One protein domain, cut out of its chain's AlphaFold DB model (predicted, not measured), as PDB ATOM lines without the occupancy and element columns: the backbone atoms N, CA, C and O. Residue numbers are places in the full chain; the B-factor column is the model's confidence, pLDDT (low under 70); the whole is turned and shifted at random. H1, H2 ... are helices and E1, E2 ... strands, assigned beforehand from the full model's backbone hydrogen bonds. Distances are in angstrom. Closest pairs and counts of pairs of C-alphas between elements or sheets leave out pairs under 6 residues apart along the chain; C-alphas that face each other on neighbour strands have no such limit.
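This is residues 9 to 67 and 76 to 131 of the 135 residues of an uncharacterized protein of Koribacter versatilis (strain Ellin345) (UniProt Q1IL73). A long, strongly twisted and curled sheet of five strands is partly face to face with a small three-stranded sheet at one end, a loose sandwich, and beyond the small sheet an arm of residues 61 to 67 and 76 to 84, with E5 in it, sticks out. The short helix H1 only grazes the large sheet far from that arm. The printed part has 115 residues with one named helix and nine named strands, H1 and then E1 to E9, and is mostly strand. The large sheet has the order E1, E2, E9, E8, E7 and the small one E3, E4, E6, both antiparallel throughout. The whole is loose, with a radius of gyration of the C-alphas of 17.1 A and spans of 61 by 28 by 21 A.

H1, residues 11 to 14, is too short for any O i to N i+4 pair, but its one O i to N i+3 pair is within hydrogen-bond range. E1, residues 19 to 24, and E2, residues 27 to 33, form a hairpin, with N 21 and O 29 2.9 A apart. A short link leads to E3, residues 44 to 49, in the other sheet. It forms a hairpin with E4, residues 53 to 58, where N 47 and O 55 are 2.8 A apart. E5, residues 76 to 78, pairs with no named strand. E6, residues 87 to 92, is E4's antiparallel neighbour, with N 54 and O 91 2.8 A apart. A short link returns to the large sheet and the meander E7, residues 100 to 103, E8, residues 106 to 118, and E9, residues 121 to 130, each strand the antiparallel neighbour of the one before. N 101 and O 108 are 2.8 A apart, as are N 125 and O 114. E8 bends by 79 degrees at residue 112. E9 and E2 are antiparallel at 157 degrees, with N 30 and O 126 2.8 A apart. Between the sheets, the closest C-alphas of E3 and E8 are those of Ala 46 and Val 115, 6.3 A apart.

H1 begins at C-alpha 11, (53.819, 136.913, 93.934). From first to last C-alpha, E2 measures 20.0 A, E8 28.7 A and E9 28.5 A. E9 ends at C-alpha 130, (51.349, 126.336, 105.830).

The C-alphas farthest apart, those of Leu 76 and Gly 105, are 61.2 A apart. Residues 68 to 75 are not printed, and C-alphas 67 and 76 are 13.1 A apart across the cut. Of the links printed whole, none is long. Mean pLDDT of the printed part is 87.1; residues 61 to 67 and 79 to 84 are under 70.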
ATOM      1  N   ILE A   9      52.797 139.454 100.369       82.62
ATOM      2  CA  ILE A   9      52.368 138.799  99.124       82.62
ATOM      3  C   ILE A   9      53.611 138.413  98.317       82.62
ATOM      4  O   ILE A   9      54.364 139.279  97.869       82.62
ATOM      5  N   LEU A  10      53.865 137.112  98.161       83.19
ATOM      6  CA  LEU A  10      55.105 136.622  97.548       83.19
ATOM      7  C   LEU A  10      55.123 136.760  96.025       83.19
ATOM      8  O   LEU A  10      56.194 136.915  95.440       83.19
ATOM      9  N   GLU A  11      53.961 136.745  95.380       82.44
ATOM     10  CA  GLU A  11      53.819 136.913  93.934       82.44
ATOM     11  C   GLU A  11      54.439 138.228  93.444       82.44
ATOM     12  O   GLU A  11      55.159 138.234  92.443       82.44
ATOM     13  N   ASP A  12      54.260 139.316  94.196       80.31
ATOM     14  CA  ASP A  12      54.812 140.636  93.867       80.31
ATOM     15  C   ASP A  12      56.348 140.664  93.945       80.31
ATOM     16  O   ASP A  12      57.029 141.438  93.268       80.31
ATOM     17  N   GLN A  13      56.925 139.787  94.763       81.31
ATOM     18  CA  GLN A  13      58.357 139.761  95.059       81.31
ATOM     19  C   GLN A  13      59.140 138.943  94.041       81.31
ATOM     20  O   GLN A  13      60.323 139.203  93.808       81.31
ATOM     21  N   ILE A  14      58.479 138.001  93.370       80.69
ATOM     22  CA  ILE A  14      59.080 137.233  92.277       80.69
ATOM     23  C   ILE A  14      59.519 138.169  91.148       80.69
ATOM     24  O   ILE A  14      60.616 138.010  90.613       80.69
ATOM     25  N   ALA A  15      58.741 139.219  90.855       76.25
ATOM     26  CA  ALA A  15      59.133 140.255  89.896       76.25
ATOM     27  C   ALA A  15      60.419 141.000  90.312       76.25
ATOM     28  O   ALA A  15      61.171 141.473  89.461       76.25
ATOM     29  N   SER A  16      60.709 141.051  91.615       79.44
ATOM     30  CA  SER A  16      61.926 141.640  92.189       79.44
ATOM     31  C   SER A  16      63.102 140.652  92.277       79.44
ATOM     32  O   SER A  16      64.145 140.975  92.852       79.44
ATOM     33  N   GLY A  17      62.966 139.452  91.701       85.38
ATOM     34  CA  GLY A  17      64.024 138.442  91.628       85.38
ATOM     35  C   GLY A  17      64.061 137.464  92.803       85.38
ATOM     36  O   GLY A  17      65.089 136.820  93.021       85.38
ATOM     37  N   TRP A  18      62.973 137.360  93.567       93.25
ATOM     38  CA  TRP A  18      62.812 136.308  94.568       93.25
ATOM     39  C   TRP A  18      62.475 134.981  93.900       93.25
ATOM     40  O   TRP A  18      61.843 134.942  92.845       93.25
ATOM     41  N   LEU A  19      62.866 133.887  94.546       93.75
ATOM     42  CA  LEU A  19      62.518 132.538  94.119       93.75
ATOM     43  C   LEU A  19      61.635 131.899  95.185       93.75
ATOM     44  O   LEU A  19      61.973 131.929  96.367       93.75
ATOM     45  N   VAL A  20      60.514 131.321  94.764       93.56
ATOM     46  CA  VAL A  20      59.607 130.593  95.653       93.56
ATOM     47  C   VAL A  20      59.381 129.204  95.081       93.56
ATOM     48  O   VAL A  20      58.867 129.052  93.973       93.56
ATOM     49  N   GLU A  21      59.755 128.187  95.846       94.38
ATOM     50  CA  GLU A  21      59.536 126.787  95.506       94.38
ATOM     51  C   GLU A  21      58.584 126.152  96.517       94.38
ATOM     52  O   GLU A  21      58.615 126.457  97.707       94.38
ATOM     53  N   GLN A  22      57.728 125.241  96.061       93.88
ATOM     54  CA  GLN A  22      56.797 124.522  96.930       93.88
ATOM     55  C   GLN A  22      57.115 123.025  96.895       93.88
ATOM     56  O   GLN A  22      56.468 122.277  96.160       93.88
ATOM     57  N   PRO A  23      58.117 122.564  97.666       93.75
ATOM     58  CA  PRO A  23      58.508 121.158  97.670       93.75
ATOM     59  C   PRO A  23      57.426 120.240  98.250       93.75
ATOM     60  O   PRO A  23      57.395 119.052  97.935       93.75
ATOM     61  N   LYS A  24      56.549 120.755  99.126       93.75
ATOM     62  CA  LYS A  24      55.405 120.017  99.685       93.75
ATOM     63  C   LYS A  24      54.186 120.938  99.785       93.75
ATOM     64  O   LYS A  24      54.363 122.140  99.953       93.75
ATOM     65  N   PRO A  25      52.948 120.414  99.790       92.19
ATOM     66  CA  PRO A  25      51.754 121.255  99.920       92.19
ATOM     67  C   PRO A  25      51.779 122.171 101.156       92.19
ATOM     68  O   PRO A  25      51.389 123.328 101.085       92.19
ATOM     69  N   TRP A  26      52.317 121.680 102.275       92.44
ATOM     70  CA  TRP A  26      52.385 122.398 103.552       92.44
ATOM     71  C   TRP A  26      53.700 123.158 103.797       92.44
ATOM     72  O   TRP A  26      53.943 123.602 104.920       92.44
ATOM     73  N   LEU A  27      54.589 123.245 102.805       94.06
ATOM     74  CA  LEU A  27      55.917 123.836 102.964       94.06
ATOM     75  C   LEU A  27      56.336 124.557 101.688       94.06
ATOM     76  O   LEU A  27      56.465 123.925 100.639       94.06
ATOM     77  N   ILE A  28      56.642 125.841 101.818       95.62
ATOM     78  CA  ILE A  28      57.310 126.615 100.775       95.62
ATOM     79  C   ILE A  28      58.723 126.988 101.205       95.62
ATOM     80  O   ILE A  28      59.038 127.125 102.389       95.62
ATOM     81  N   GLU A  29      59.576 127.132 100.211       95.88
ATOM     82  CA  GLU A  29      60.921 127.656 100.299       95.88
ATOM     83  C   GLU A  29      60.944 129.010  99.602       95.88
ATOM     84  O   GLU A  29      60.559 129.117  98.442       95.88
ATOM     85  N   ILE A  30      61.391 130.035 100.316       95.50
ATOM     86  CA  ILE A  30      61.452 131.407  99.828       95.50
ATOM     87  C   ILE A  30      62.908 131.829  99.855       95.50
ATOM     88  O   ILE A  30      63.545 131.797 100.906       95.50
ATOM     89  N   THR A  31      63.438 132.221  98.710       95.75
ATOM     90  CA  THR A  31      64.819 132.656  98.555       95.75
ATOM     91  C   THR A  31      64.833 134.100  98.078       95.75
ATOM     92  O   THR A  31      64.428 134.401  96.955       95.75
ATOM     93  N   GLU A  32      65.313 134.994  98.938       93.81
ATOM     94  CA  GLU A  32      65.430 136.424  98.669       93.81
ATOM     95  C   GLU A  32      66.900 136.828  98.439       93.81
ATOM     96  O   GLU A  32      67.807 136.362  99.146       93.81
ATOM     97  N   PRO A  33      67.183 137.687  97.447       93.94
ATOM     98  CA  PRO A  33      68.525 138.207  97.237       93.94
ATOM     99  C   PRO A  33      68.873 139.237  98.314       93.94
ATOM    100  O   PRO A  33      68.160 140.219  98.505       93.94
ATOM    101  N   LEU A  34      70.032 139.091  98.960       93.62
ATOM    102  CA  LEU A  34      70.510 140.104  99.899       93.62
ATOM    103  C   LEU A  34      71.146 141.278  99.138       93.62
ATOM    104  O   LEU A  34      71.883 141.112  98.158       93.62
ATOM    105  N   THR A  35      70.904 142.497  99.617       90.06
ATOM    106  CA  THR A  35      71.488 143.749  99.090       90.06
ATOM    107  C   THR A  35      72.920 144.000  99.580       90.06
ATOM    108  O   THR A  35      73.486 145.074  99.378       90.06
ATOM    109  N   SER A  36      73.531 142.991 100.200       88.69
ATOM    110  CA  SER A  36      74.865 143.058 100.783       88.69
ATOM    111  C   SER A  36      75.962 143.258  99.729       88.69
ATOM    112  O   SER A  36      75.981 142.589  98.695       88.69
ATOM    113  N   LYS A  37      76.919 144.144 100.035       91.31
ATOM    114  CA  LYS A  37      78.175 144.335  99.282       91.31
ATOM    115  C   LYS A  37      79.341 143.519  99.856       91.31
ATOM    116  O   LYS A  37      80.484 143.705  99.446       91.31
ATOM    117  N   VAL A  38      79.066 142.656 100.833       92.62
ATOM    118  CA  VAL A  38      80.075 141.830 101.501       92.62
ATOM    119  C   VAL A  38      80.704 140.851 100.500       92.62
ATOM    120  O   VAL A  38      79.990 140.310  99.649       92.62
ATOM    121  N   PRO A  39      82.024 140.596 100.594       93.50
ATOM    122  CA  PRO A  39      82.716 139.672  99.706       93.50
ATOM    123  C   PRO A  39      82.207 138.227  99.817       93.50
ATOM    124  O   PRO A  39      81.388 137.870 100.662       93.50
ATOM    125  N   ASN A  40      82.719 137.382  98.927       93.75
ATOM    126  CA  ASN A  40      82.365 135.968  98.836       93.75
ATOM    127  C   ASN A  40      82.758 135.152 100.105       93.75
ATOM    128  O   ASN A  40      83.539 135.633 100.935       93.75
ATOM    129  N   PRO A  41      82.286 133.894 100.241       94.06
ATOM    130  CA  PRO A  41      82.485 133.055 101.433       94.06
ATOM    131  C   PRO A  41      83.933 132.729 101.831       94.06
ATOM    132  O   PRO A  41      84.164 132.199 102.925       94.06
ATOM    133  N   ASN A  42      84.911 133.005 100.961       92.50
ATOM    134  CA  ASN A  42      86.326 132.832 101.293       92.50
ATOM    135  C   ASN A  42      86.810 133.915 102.265       92.50
ATOM    136  O   ASN A  42      87.724 133.666 103.042       92.50
ATOM    137  N   LEU A  43      86.189 135.099 102.230       92.12
ATOM    138  CA  LEU A  43      86.551 136.254 103.058       92.12
ATOM    139  C   LEU A  43      85.497 136.591 104.113       92.12
ATOM    140  O   LEU A  43      85.792 137.349 105.035       92.12
ATOM    141  N   ALA A  44      84.283 136.053 103.987       93.00
ATOM    142  CA  ALA A  44      83.187 136.325 104.903       93.00
ATOM    143  C   ALA A  44      82.443 135.050 105.315       93.00
ATOM    144  O   ALA A  44      82.251 134.136 104.515       93.00
ATOM    145  N   ILE A  45      81.995 134.994 106.566       91.75
ATOM    146  CA  ILE A  45      81.045 133.997 107.063       91.75
ATOM    147  C   ILE A  45      79.755 134.707 107.454       91.75
ATOM    148  O   ILE A  45      79.783 135.708 108.162       91.75
ATOM    149  N   ALA A  46      78.627 134.206 106.961       93.50
ATOM    150  CA  ALA A  46      77.322 134.770 107.259       93.50
ATOM    151  C   ALA A  46      76.694 134.071 108.466       93.50
ATOM    152  O   ALA A  46      76.775 132.850 108.598       93.50
ATOM    153  N   TYR A  47      76.017 134.847 109.304       90.12
ATOM    154  CA  TYR A  47      75.229 134.355 110.418       90.12
ATOM    155  C   TYR A  47      73.855 135.025 110.407       90.12
ATOM    156  O   TYR A  47      73.745 136.242 110.550       90.12
ATOM    157  N   CYS A  48      72.805 134.225 110.210       89.44
ATOM    158  CA  CYS A  48      71.429 134.685 110.368       89.44
ATOM    159  C   CYS A  48      71.073 134.675 111.854       89.44
ATOM    160  O   CYS A  48      71.189 133.642 112.512       89.44
ATOM    161  N   CYS A  49      70.630 135.811 112.374       86.19
ATOM    162  CA  CYS A  49      70.299 135.993 113.778       86.19
ATOM    163  C   CYS A  49      69.147 136.983 113.962       86.19
ATOM    164  O   CYS A  49      68.717 137.666 113.030       86.19
ATOM    165  N   TYR A  50      68.648 137.048 115.197       86.25
ATOM    166  CA  TYR A  50      67.473 137.842 115.548       86.25
ATOM    167  C   TYR A  50      66.264 137.464 114.677       86.25
ATOM    168  O   TYR A  50      66.085 136.296 114.332       86.25
ATOM    169  N   ILE A  51      65.414 138.438 114.354       88.25
ATOM    170  CA  ILE A  51      64.179 138.206 113.607       88.25
ATOM    171  C   ILE A  51      64.411 138.221 112.084       88.25
ATOM    172  O   ILE A  51      63.828 137.419 111.356       88.25
ATOM    173  N   ASN A  52      65.293 139.086 111.578       92.50
ATOM    174  CA  ASN A  52      65.564 139.228 110.144       92.50
ATOM    175  C   ASN A  52      66.969 139.726 109.809       92.50
ATOM    176  O   ASN A  52      67.187 140.245 108.722       92.50
ATOM    177  N   THR A  53      67.932 139.578 110.710       93.06
ATOM    178  CA  THR A  53      69.241 140.197 110.528       93.06
ATOM    179  C   THR A  53      70.278 139.161 110.117       93.06
ATOM    180  O   THR A  53      70.429 138.106 110.731       93.06
ATOM    181  N   VAL A  54      71.058 139.487 109.093       93.62
ATOM    182  CA  VAL A  54      72.235 138.722 108.688       93.62
ATOM    183  C   VAL A  54      73.477 139.546 108.991       93.62
ATOM    184  O   VAL A  54      73.657 140.644 108.462       93.62
ATOM    185  N   ILE A  55      74.349 139.000 109.836       93.25
ATOM    186  CA  ILE A  55      75.660 139.574 110.134       93.25
ATOM    187  C   ILE A  55      76.709 138.797 109.350       93.25
ATOM    188  O   ILE A  55      76.709 137.565 109.340       93.25
ATOM    189  N   PHE A  56      77.608 139.515 108.689       93.50
ATOM    190  CA  PHE A  56      78.747 138.933 108.004       93.50
ATOM    191  C   PHE A  56      80.019 139.220 108.787       93.50
ATOM    192  O   PHE A  56      80.394 140.378 108.954       93.50
ATOM    193  N   TYR A  57      80.710 138.169 109.211       91.12
ATOM    194  CA  TYR A  57      81.988 138.263 109.907       91.12
ATOM    195  C   TYR A  57      83.157 137.966 108.968       91.12
ATOM    196  O   TYR A  57      83.006 137.246 107.980       91.12
ATOM    197  N   VAL A  58      84.332 138.503 109.275       89.75
ATOM    198  CA  VAL A  58      85.578 138.287 108.530       89.75
ATOM    199  C   VAL A  58      86.041 136.828 108.643       89.75
ATOM    200  O   VAL A  58      85.946 136.201 109.699       89.75
ATOM    201  N   ARG A  59      86.571 136.284 107.538       83.12
ATOM    202  CA  ARG A  59      87.306 135.012 107.489       83.12
ATOM    203  C   ARG A  59      88.757 135.219 107.026       83.12
ATOM    204  O   ARG A  59      88.976 136.010 106.110       83.12
ATOM    205  N   PRO A  60      89.727 134.459 107.581       76.19
ATOM    206  CA  PRO A  60      89.574 133.516 108.697       76.19
ATOM    207  C   PRO A  60      89.252 134.235 110.015       76.19
ATOM    208  O   PRO A  60      89.385 135.450 110.100       76.19
ATOM    209  N   TYR A  61      88.800 133.483 111.020       68.12
ATOM    210  CA  TYR A  61      88.482 134.018 112.345       68.12
ATOM    211  C   TYR A  61      89.673 134.800 112.915       68.12
ATOM    212  O   TYR A  61      90.765 134.247 113.055       68.12
ATOM    213  N   GLN A  62      89.454 136.076 113.229       69.75
ATOM    214  CA  GLN A  62      90.455 136.941 113.844       69.75
ATOM    215  C   GLN A  62      90.041 137.227 115.286       69.75
ATOM    216  O   GLN A  62      88.954 137.740 115.527       69.75
ATOM    217  N   VAL A  63      90.908 136.896 116.246       63.97
ATOM    218  CA  VAL A  63      90.758 137.335 117.639       63.97
ATOM    219  C   VAL A  63      91.562 138.611 117.795       63.97
ATOM    220  O   VAL A  63      92.792 138.572 117.724       63.97
ATOM    221  N   ARG A  64      90.896 139.744 118.024       61.84
ATOM    222  CA  ARG A  64      91.618 140.959 118.396       61.84
ATOM    223  C   ARG A  64      92.072 140.855 119.842       61.84
ATOM    224  O   ARG A  64      91.292 140.555 120.738       61.84
ATOM    225  N   THR A  65      93.346 141.151 120.081       61.28
ATOM    226  CA  THR A  65      93.890 141.208 121.443       61.28
ATOM    227  C   THR A  65      93.245 142.340 122.258       61.28
ATOM    228  O   THR A  65      93.172 142.233 123.476       61.28
ATOM    229  N   TRP A  66      92.735 143.390 121.602       63.12
ATOM    230  CA  TRP A  66      92.106 144.561 122.224       63.12
ATOM    231  C   TRP A  66      90.999 145.096 121.298       63.12
ATOM    232  O   TRP A  66      91.265 145.286 120.111       63.12
ATOM    233  N   HIS A  67      89.784 145.338 121.804       59.56
ATOM    234  CA  HIS A  67      88.653 145.784 120.963       59.56
ATOM    235  C   HIS A  67      88.002 147.104 121.416       59.56
ATOM    236  O   HIS A  67      87.481 147.844 120.587       59.56
ATOM    237  N   LEU A  76      94.421 155.378 130.242       78.44
ATOM    238  CA  LEU A  76      93.796 154.616 129.163       78.44
ATOM    239  C   LEU A  76      93.625 153.163 129.623       78.44
ATOM    240  O   LEU A  76      94.584 152.524 130.055       78.44
ATOM    241  N   ARG A  77      92.398 152.651 129.564       78.69
ATOM    242  CA  ARG A  77      92.064 151.253 129.839       78.69
ATOM    243  C   ARG A  77      91.673 150.579 128.529       78.69
ATOM    244  O   ARG A  77      91.111 151.226 127.647       78.69
ATOM    245  N   ALA A  78      91.979 149.294 128.424       70.00
ATOM    246  CA  ALA A  78      91.546 148.445 127.327       70.00
ATOM    247  C   ALA A  78      90.752 147.266 127.893       70.00
ATOM    248  O   ALA A  78      91.058 146.772 128.984       70.00
ATOM    249  N   GLU A  79      89.742 146.824 127.155       67.19
ATOM    250  CA  GLU A  79      89.030 145.586 127.456       67.19
ATOM    251  C   GLU A  79      90.015 144.417 127.366       67.19
ATOM    252  O   GLU A  79      90.857 144.398 126.468       67.19
ATOM    253  N   LYS A  80      89.947 143.449 128.292       57.84
ATOM    254  CA  LYS A  80      90.719 142.201 128.152       57.84
ATOM    255  C   LYS A  80      90.398 141.565 126.790       57.84
ATOM    256  O   LYS A  80      89.282 141.777 126.321       57.84
ATOM    257  N   PRO A  81      91.310 140.773 126.189       55.50
ATOM    258  CA  PRO A  81      91.052 140.095 124.923       55.50
ATOM    259  C   PRO A  81      89.723 139.336 124.990       55.50
ATOM    260  O   PRO A  81      89.616 138.294 125.636       55.50
ATOM    261  N   GLY A  82      88.699 139.914 124.375       53.41
ATOM    262  CA  GLY A  82      87.407 139.298 124.157       53.41
ATOM    263  C   GLY A  82      87.422 138.719 122.755       53.41
ATOM    264  O   GLY A  82      87.950 139.332 121.830       53.41
ATOM    265  N   SER A  83      86.873 137.524 122.586       52.97
ATOM    266  CA  SER A  83      86.646 136.906 121.281       52.97
ATOM    267  C   SER A  83      85.563 137.675 120.516       52.97
ATOM    268  O   SER A  83      84.424 137.225 120.423       52.97
ATOM    269  N   THR A  84      85.882 138.872 120.035       60.66
ATOM    270  CA  THR A  84      84.989 139.676 119.199       60.66
ATOM    271  C   THR A  84      85.266 139.352 117.740       60.66
ATOM    272  O   THR A  84      86.412 139.416 117.298       60.66
ATOM    273  N   PHE A  85      84.221 138.989 117.001       70.69
ATOM    274  CA  PHE A  85      84.302 138.756 115.566       70.69
ATOM    275  C   PHE A  85      84.347 140.097 114.832       70.69
ATOM    276  O   PHE A  85      83.486 140.945 115.058       70.69
ATOM    277  N   ASP A  86      85.303 140.279 113.923       82.00
ATOM    278  CA  ASP A  86      85.301 141.448 113.044       82.00
ATOM    279  C   ASP A  86      84.131 141.344 112.055       82.00
ATOM    280  O   ASP A  86      84.006 140.353 111.333       82.00
ATOM    281  N   GLU A  87      83.260 142.352 112.025       87.56
ATOM    282  CA  GLU A  87      82.110 142.417 111.119       87.56
ATOM    283  C   GLU A  87      82.500 143.095 109.793       87.56
ATOM    284  O   GLU A  87      83.000 144.217 109.774       87.56
ATOM    285  N   TRP A  88      82.222 142.438 108.664       90.06
ATOM    286  CA  TRP A  88      82.202 143.084 107.346       90.06
ATOM    287  C   TRP A  88      81.001 144.015 107.195       90.06
ATOM    288  O   TRP A  88      81.071 145.028 106.503       90.06
ATOM    289  N   GLY A  89      79.875 143.624 107.788       90.19
ATOM    290  CA  GLY A  89      78.644 144.382 107.718       90.19
ATOM    291  C   GLY A  89      77.429 143.568 108.121       90.19
ATOM    292  O   GLY A  89      77.488 142.360 108.362       90.19
ATOM    293  N   ARG A  90      76.304 144.268 108.151       93.75
ATOM    294  CA  ARG A  90      75.002 143.750 108.545       93.75
ATOM    295  C   ARG A  90      73.974 144.148 107.500       93.75
ATOM    296  O   ARG A  90      74.035 145.253 106.963       93.75
ATOM    297  N   VAL A  91      73.048 143.248 107.212       94.38
ATOM    298  CA  VAL A  91      71.903 143.511 106.343       94.38
ATOM    299  C   VAL A  91      70.665 142.895 106.966       94.38
ATOM    300  O   VAL A  91      70.742 141.814 107.551       94.38
ATOM    301  N   ASP A  92      69.534 143.566 106.815       93.38
ATOM    302  CA  ASP A  92      68.247 142.996 107.177       93.38
ATOM    303  C   ASP A  92      67.609 142.359 105.942       93.38
ATOM    304  O   ASP A  92      67.552 142.955 104.863       93.38
ATOM    305  N   SER A  93      67.162 141.120 106.104       91.81
ATOM    306  CA  SER A  93      66.318 140.420 105.150       91.81
ATOM    307  C   SER A  93      64.908 141.014 105.198       91.81
ATOM    308  O   SER A  93      64.459 141.482 106.253       91.81
ATOM    309  N   ALA A  94      64.193 141.019 104.077       90.31
ATOM    310  CA  ALA A  94      62.853 141.587 104.029       90.31
ATOM    311  C   ALA A  94      61.868 140.724 104.825       90.31
ATOM    312  O   ALA A  94      61.040 141.264 105.560       90.31
ATOM    313  N   LEU A  95      62.011 139.392 104.749       90.75
ATOM    314  CA  LEU A  95      61.212 138.490 105.570       90.75
ATOM    315  C   LEU A  95      61.725 138.421 107.000       90.75
ATOM    316  O   LEU A  95      62.915 138.202 107.248       90.75
ATOM    317  N   ARG A  96      60.792 138.521 107.939       90.19
ATOM    318  CA  ARG A  96      60.995 138.283 109.365       90.19
ATOM    319  C   ARG A  96      60.670 136.843 109.731       90.19
ATOM    320  O   ARG A  96      59.888 136.163 109.071       90.19
ATOM    321  N   TRP A  97      61.296 136.381 110.804       85.88
ATOM    322  CA  TRP A  97      60.852 135.186 111.499       85.88
ATOM    323  C   TRP A  97      59.428 135.423 112.035       85.88
ATOM    324  O   TRP A  97      59.111 136.536 112.456       85.88
ATOM    325  N   ASP A  98      58.577 134.404 111.920       88.75
ATOM    326  CA  ASP A  98      57.154 134.375 112.271       88.75
ATOM    327  C   ASP A  98      56.289 135.325 111.424       88.75
ATOM    328  O   ASP A  98      55.130 135.602 111.730       88.75
ATOM    329  N   GLN A  99      56.835 135.829 110.310       89.81
ATOM    330  CA  GLN A  99      56.059 136.611 109.356       89.81
ATOM    331  C   GLN A  99      55.099 135.716 108.581       89.81
ATOM    332  O   GLN A  99      55.498 134.683 108.040       89.81
ATOM    333  N   ILE A 100      53.848 136.163 108.474       92.56
ATOM    334  CA  ILE A 100      52.861 135.538 107.601       92.56
ATOM    335  C   ILE A 100      53.068 136.033 106.173       92.56
ATOM    336  O   ILE A 100      53.187 137.236 105.917       92.56
ATOM    337  N   VAL A 101      53.115 135.086 105.249       92.44
ATOM    338  CA  VAL A 101      53.236 135.327 103.817       92.44
ATOM    339  C   VAL A 101      52.083 134.656 103.092       92.44
ATOM    340  O   VAL A 101      51.632 133.578 103.487       92.44
ATOM    341  N   THR A 102      51.618 135.286 102.023       92.94
ATOM    342  CA  THR A 102      50.599 134.715 101.146       92.94
ATOM    343  C   THR A 102      51.271 134.160  99.901       92.94
ATOM    344  O   THR A 102      52.095 134.832  99.280       92.94
ATOM    345  N   TRP A 103      50.928 132.921  99.558       91.38
ATOM    346  CA  TRP A 103      51.367 132.255  98.338       91.38
ATOM    347  C   TRP A 103      50.224 131.439  97.754       91.38
ATOM    348  O   TRP A 103      49.665 130.571  98.424       91.38
ATOM    349  N   LYS A 104      49.873 131.715  96.500       90.00
ATOM    350  CA  LYS A 104      48.762 131.103  95.762       90.00
ATOM    351  C   LYS A 104      47.437 131.157  96.532       90.00
ATOM    352  O   LYS A 104      46.649 130.216  96.486       90.00
ATOM    353  N   GLY A 105      47.205 132.261  97.242       88.88
ATOM    354  CA  GLY A 105      46.003 132.480  98.054       88.88
ATOM    355  C   GLY A 105      45.978 131.741  99.397       88.88
ATOM    356  O   GLY A 105      44.958 131.771 100.075       88.88
ATOM    357  N   GLU A 106      47.071 131.093  99.800       91.44
ATOM    358  CA  GLU A 106      47.192 130.408 101.089       91.44
ATOM    359  C   GLU A 106      48.203 131.113 102.000       91.44
ATOM    360  O   GLU A 106      49.173 131.709 101.527       91.44
ATOM    361  N   GLU A 107      48.000 131.014 103.317       93.44
ATOM    362  CA  GLU A 107      48.905 131.588 104.314       93.44
ATOM    363  C   GLU A 107      49.977 130.593 104.774       93.44
ATOM    364  O   GLU A 107      49.705 129.440 105.135       93.44
ATOM    365  N   PHE A 108      51.212 131.083 104.832       94.12
ATOM    366  CA  PHE A 108      52.359 130.369 105.367       94.12
ATOM    367  C   PHE A 108      53.061 131.227 106.417       94.12
ATOM    368  O   PHE A 108      53.180 132.438 106.272       94.12
ATOM    369  N   GLU A 109      53.553 130.592 107.472       94.50
ATOM    370  CA  GLU A 109      54.334 131.235 108.523       94.50
ATOM    371  C   GLU A 109      55.821 130.954 108.302       94.50
ATOM    372  O   GLU A 109      56.251 129.795 108.254       94.50
ATOM    373  N   CYS A 110      56.602 132.021 108.131       93.06
ATOM    374  CA  CYS A 110      58.043 131.964 107.918       93.06
ATOM    375  C   CYS A 110      58.771 131.491 109.176       93.06
ATOM    376  O   CYS A 110      58.711 132.130 110.219       93.06
ATOM    377  N   GLY A 111      59.555 130.426 109.046       88.44
ATOM    378  CA  GLY A 111      60.398 129.876 110.098       88.44
ATOM    379  C   GLY A 111      61.866 129.811 109.688       88.44
ATOM    380  O   GLY A 111      62.202 129.443 108.560       88.44
ATOM    381  N   GLY A 112      62.748 130.122 110.641       84.50
ATOM    382  CA  GLY A 112      64.198 129.989 110.490       84.50
ATOM    383  C   GLY A 112      64.767 130.661 109.234       84.50
ATOM    384  O   GLY A 112      64.136 131.505 108.591       84.50
ATOM    385  N   GLY A 113      65.990 130.280 108.881       87.81
ATOM    386  CA  GLY A 113      66.562 130.622 107.591       87.81
ATOM    387  C   GLY A 113      68.036 130.270 107.469       87.81
ATOM    388  O   GLY A 113      68.714 129.966 108.449       87.81
ATOM    389  N   GLN A 114      68.513 130.275 106.234       93.81
ATOM    390  CA  GLN A 114      69.864 129.910 105.863       93.81
ATOM    391  C   GLN A 114      70.404 130.925 104.865       93.81
ATOM    392  O   GLN A 114      69.791 131.194 103.834       93.81
ATOM    393  N   VAL A 115      71.592 131.449 105.154       95.31
ATOM    394  CA  VAL A 115      72.300 132.347 104.244       95.31
ATOM    395  C   VAL A 115      73.295 131.537 103.432       95.31
ATOM    396  O   VAL A 115      74.040 130.725 103.984       95.31
ATOM    397  N   PHE A 116      73.321 131.757 102.124       95.88
ATOM    398  CA  PHE A 116      74.228 131.061 101.221       95.88
ATOM    399  C   PHE A 116      74.687 131.970 100.082       95.88
ATOM    400  O   PHE A 116      74.124 133.037  99.836       95.88
ATOM    401  N   TRP A 117      75.754 131.557  99.400       95.62
ATOM    402  CA  TRP A 117      76.323 132.286  98.273       95.62
ATOM    403  C   TRP A 117      76.062 131.537  96.974       95.62
ATOM    404  O   TRP A 117      76.459 130.383  96.828       95.62
ATOM    405  N   ALA A 118      75.438 132.213  96.017       94.25
ATOM    406  CA  ALA A 118      75.166 131.688  94.687       94.25
ATOM    407  C   ALA A 118      75.145 132.833  93.675       94.25
ATOM    408  O   ALA A 118      74.823 133.971  94.012       94.25
ATOM    409  N   HIS A 119      75.512 132.553  92.423       91.69
ATOM    410  CA  HIS A 119      75.478 133.547  91.338       91.69
ATOM    411  C   HIS A 119      76.193 134.871  91.678       91.69
ATOM    412  O   HIS A 119      75.726 135.952  91.333       91.69
ATOM    413  N   LYS A 120      77.343 134.779  92.363       92.62
ATOM    414  CA  LYS A 120      78.151 135.927  92.816       92.62
ATOM    415  C   LYS A 120      77.412 136.886  93.772       92.62
ATOM    416  O   LYS A 120      77.756 138.064  93.834       92.62
ATOM    417  N   ARG A 121      76.418 136.389  94.512       94.19
ATOM    418  CA  ARG A 121      75.621 137.164  95.468       94.19
ATOM    419  C   ARG A 121      75.290 136.342  96.711       94.19
ATOM    420  O   ARG A 121      75.223 135.114  96.659       94.19
ATOM    421  N   TRP A 122      75.060 137.031  97.824       96.19
ATOM    422  CA  TRP A 122      74.466 136.448  99.022       96.19
ATOM    423  C   TRP A 122      72.944 136.362  98.893       96.19
ATOM    424  O   TRP A 122      72.293 137.305  98.442       96.19
ATOM    425  N   TRP A 123      72.390 135.241  99.334       96.00
ATOM    426  CA  TRP A 123      70.964 134.946  99.328       96.00
ATOM    427  C   TRP A 123      70.531 134.498 100.714       96.00
ATOM    428  O   TRP A 123      71.298 133.847 101.429       96.00
ATOM    429  N   MET A 124      69.303 134.840 101.076       95.56
ATOM    430  CA  MET A 124      68.648 134.363 102.282       95.56
ATOM    431  C   MET A 124      67.524 133.420 101.880       95.56
ATOM    432  O   MET A 124      66.617 133.795 101.147       95.56
ATOM    433  N   LYS A 125      67.601 132.185 102.359       95.44
ATOM    434  CA  LYS A 125      66.572 131.167 102.189       95.44
ATOM    435  C   LYS A 125      65.795 131.022 103.483       95.44
ATOM    436  O   LYS A 125      66.387 130.876 104.549       95.44
ATOM    437  N   ARG A 126      64.473 131.019 103.391       94.38
ATOM    438  CA  ARG A 126      63.551 130.752 104.491       94.38
ATOM    439  C   ARG A 126      62.609 129.631 104.112       94.38
ATOM    440  O   ARG A 126      62.281 129.435 102.945       94.38
ATOM    441  N   TRP A 127      62.161 128.909 105.125       94.50
ATOM    442  CA  TRP A 127      61.111 127.920 104.970       94.50
ATOM    443  C   TRP A 127      59.855 128.481 105.603       94.50
ATOM    444  O   TRP A 127      59.903 128.901 106.752       94.50
ATOM    445  N   ALA A 128      58.735 128.467 104.893       94.88
ATOM    446  CA  ALA A 128      57.459 128.846 105.475       94.88
ATOM    447  C   ALA A 128      56.523 127.640 105.496       94.88
ATOM    448  O   ALA A 128      56.368 126.924 104.501       94.88
ATOM    449  N   ARG A 129      55.940 127.364 106.662       95.06
ATOM    450  CA  ARG A 129      55.014 126.244 106.851       95.06
ATOM    451  C   ARG A 129      53.593 126.744 106.704       95.06
ATOM    452  O   ARG A 129      53.263 127.803 107.219       95.06
ATOM    453  N   ARG A 130      52.754 125.976 106.012       94.06
ATOM    454  CA  ARG A 130      51.349 126.336 105.830       94.06
ATOM    455  C   ARG A 130      50.684 126.428 107.197       94.06
ATOM    456  O   ARG A 130      50.803 125.498 108.002       94.06
ATOM    457  N   ARG A 131      49.974 127.525 107.439       90.94
ATOM    458  CA  ARG A 131      49.176 127.685 108.650       90.94
ATOM    459  C   ARG A 131      47.997 126.716 108.573       90.94
ATOM    460  O   ARG A 131      47.341 126.612 107.536       90.94
TER     461      ARG A 131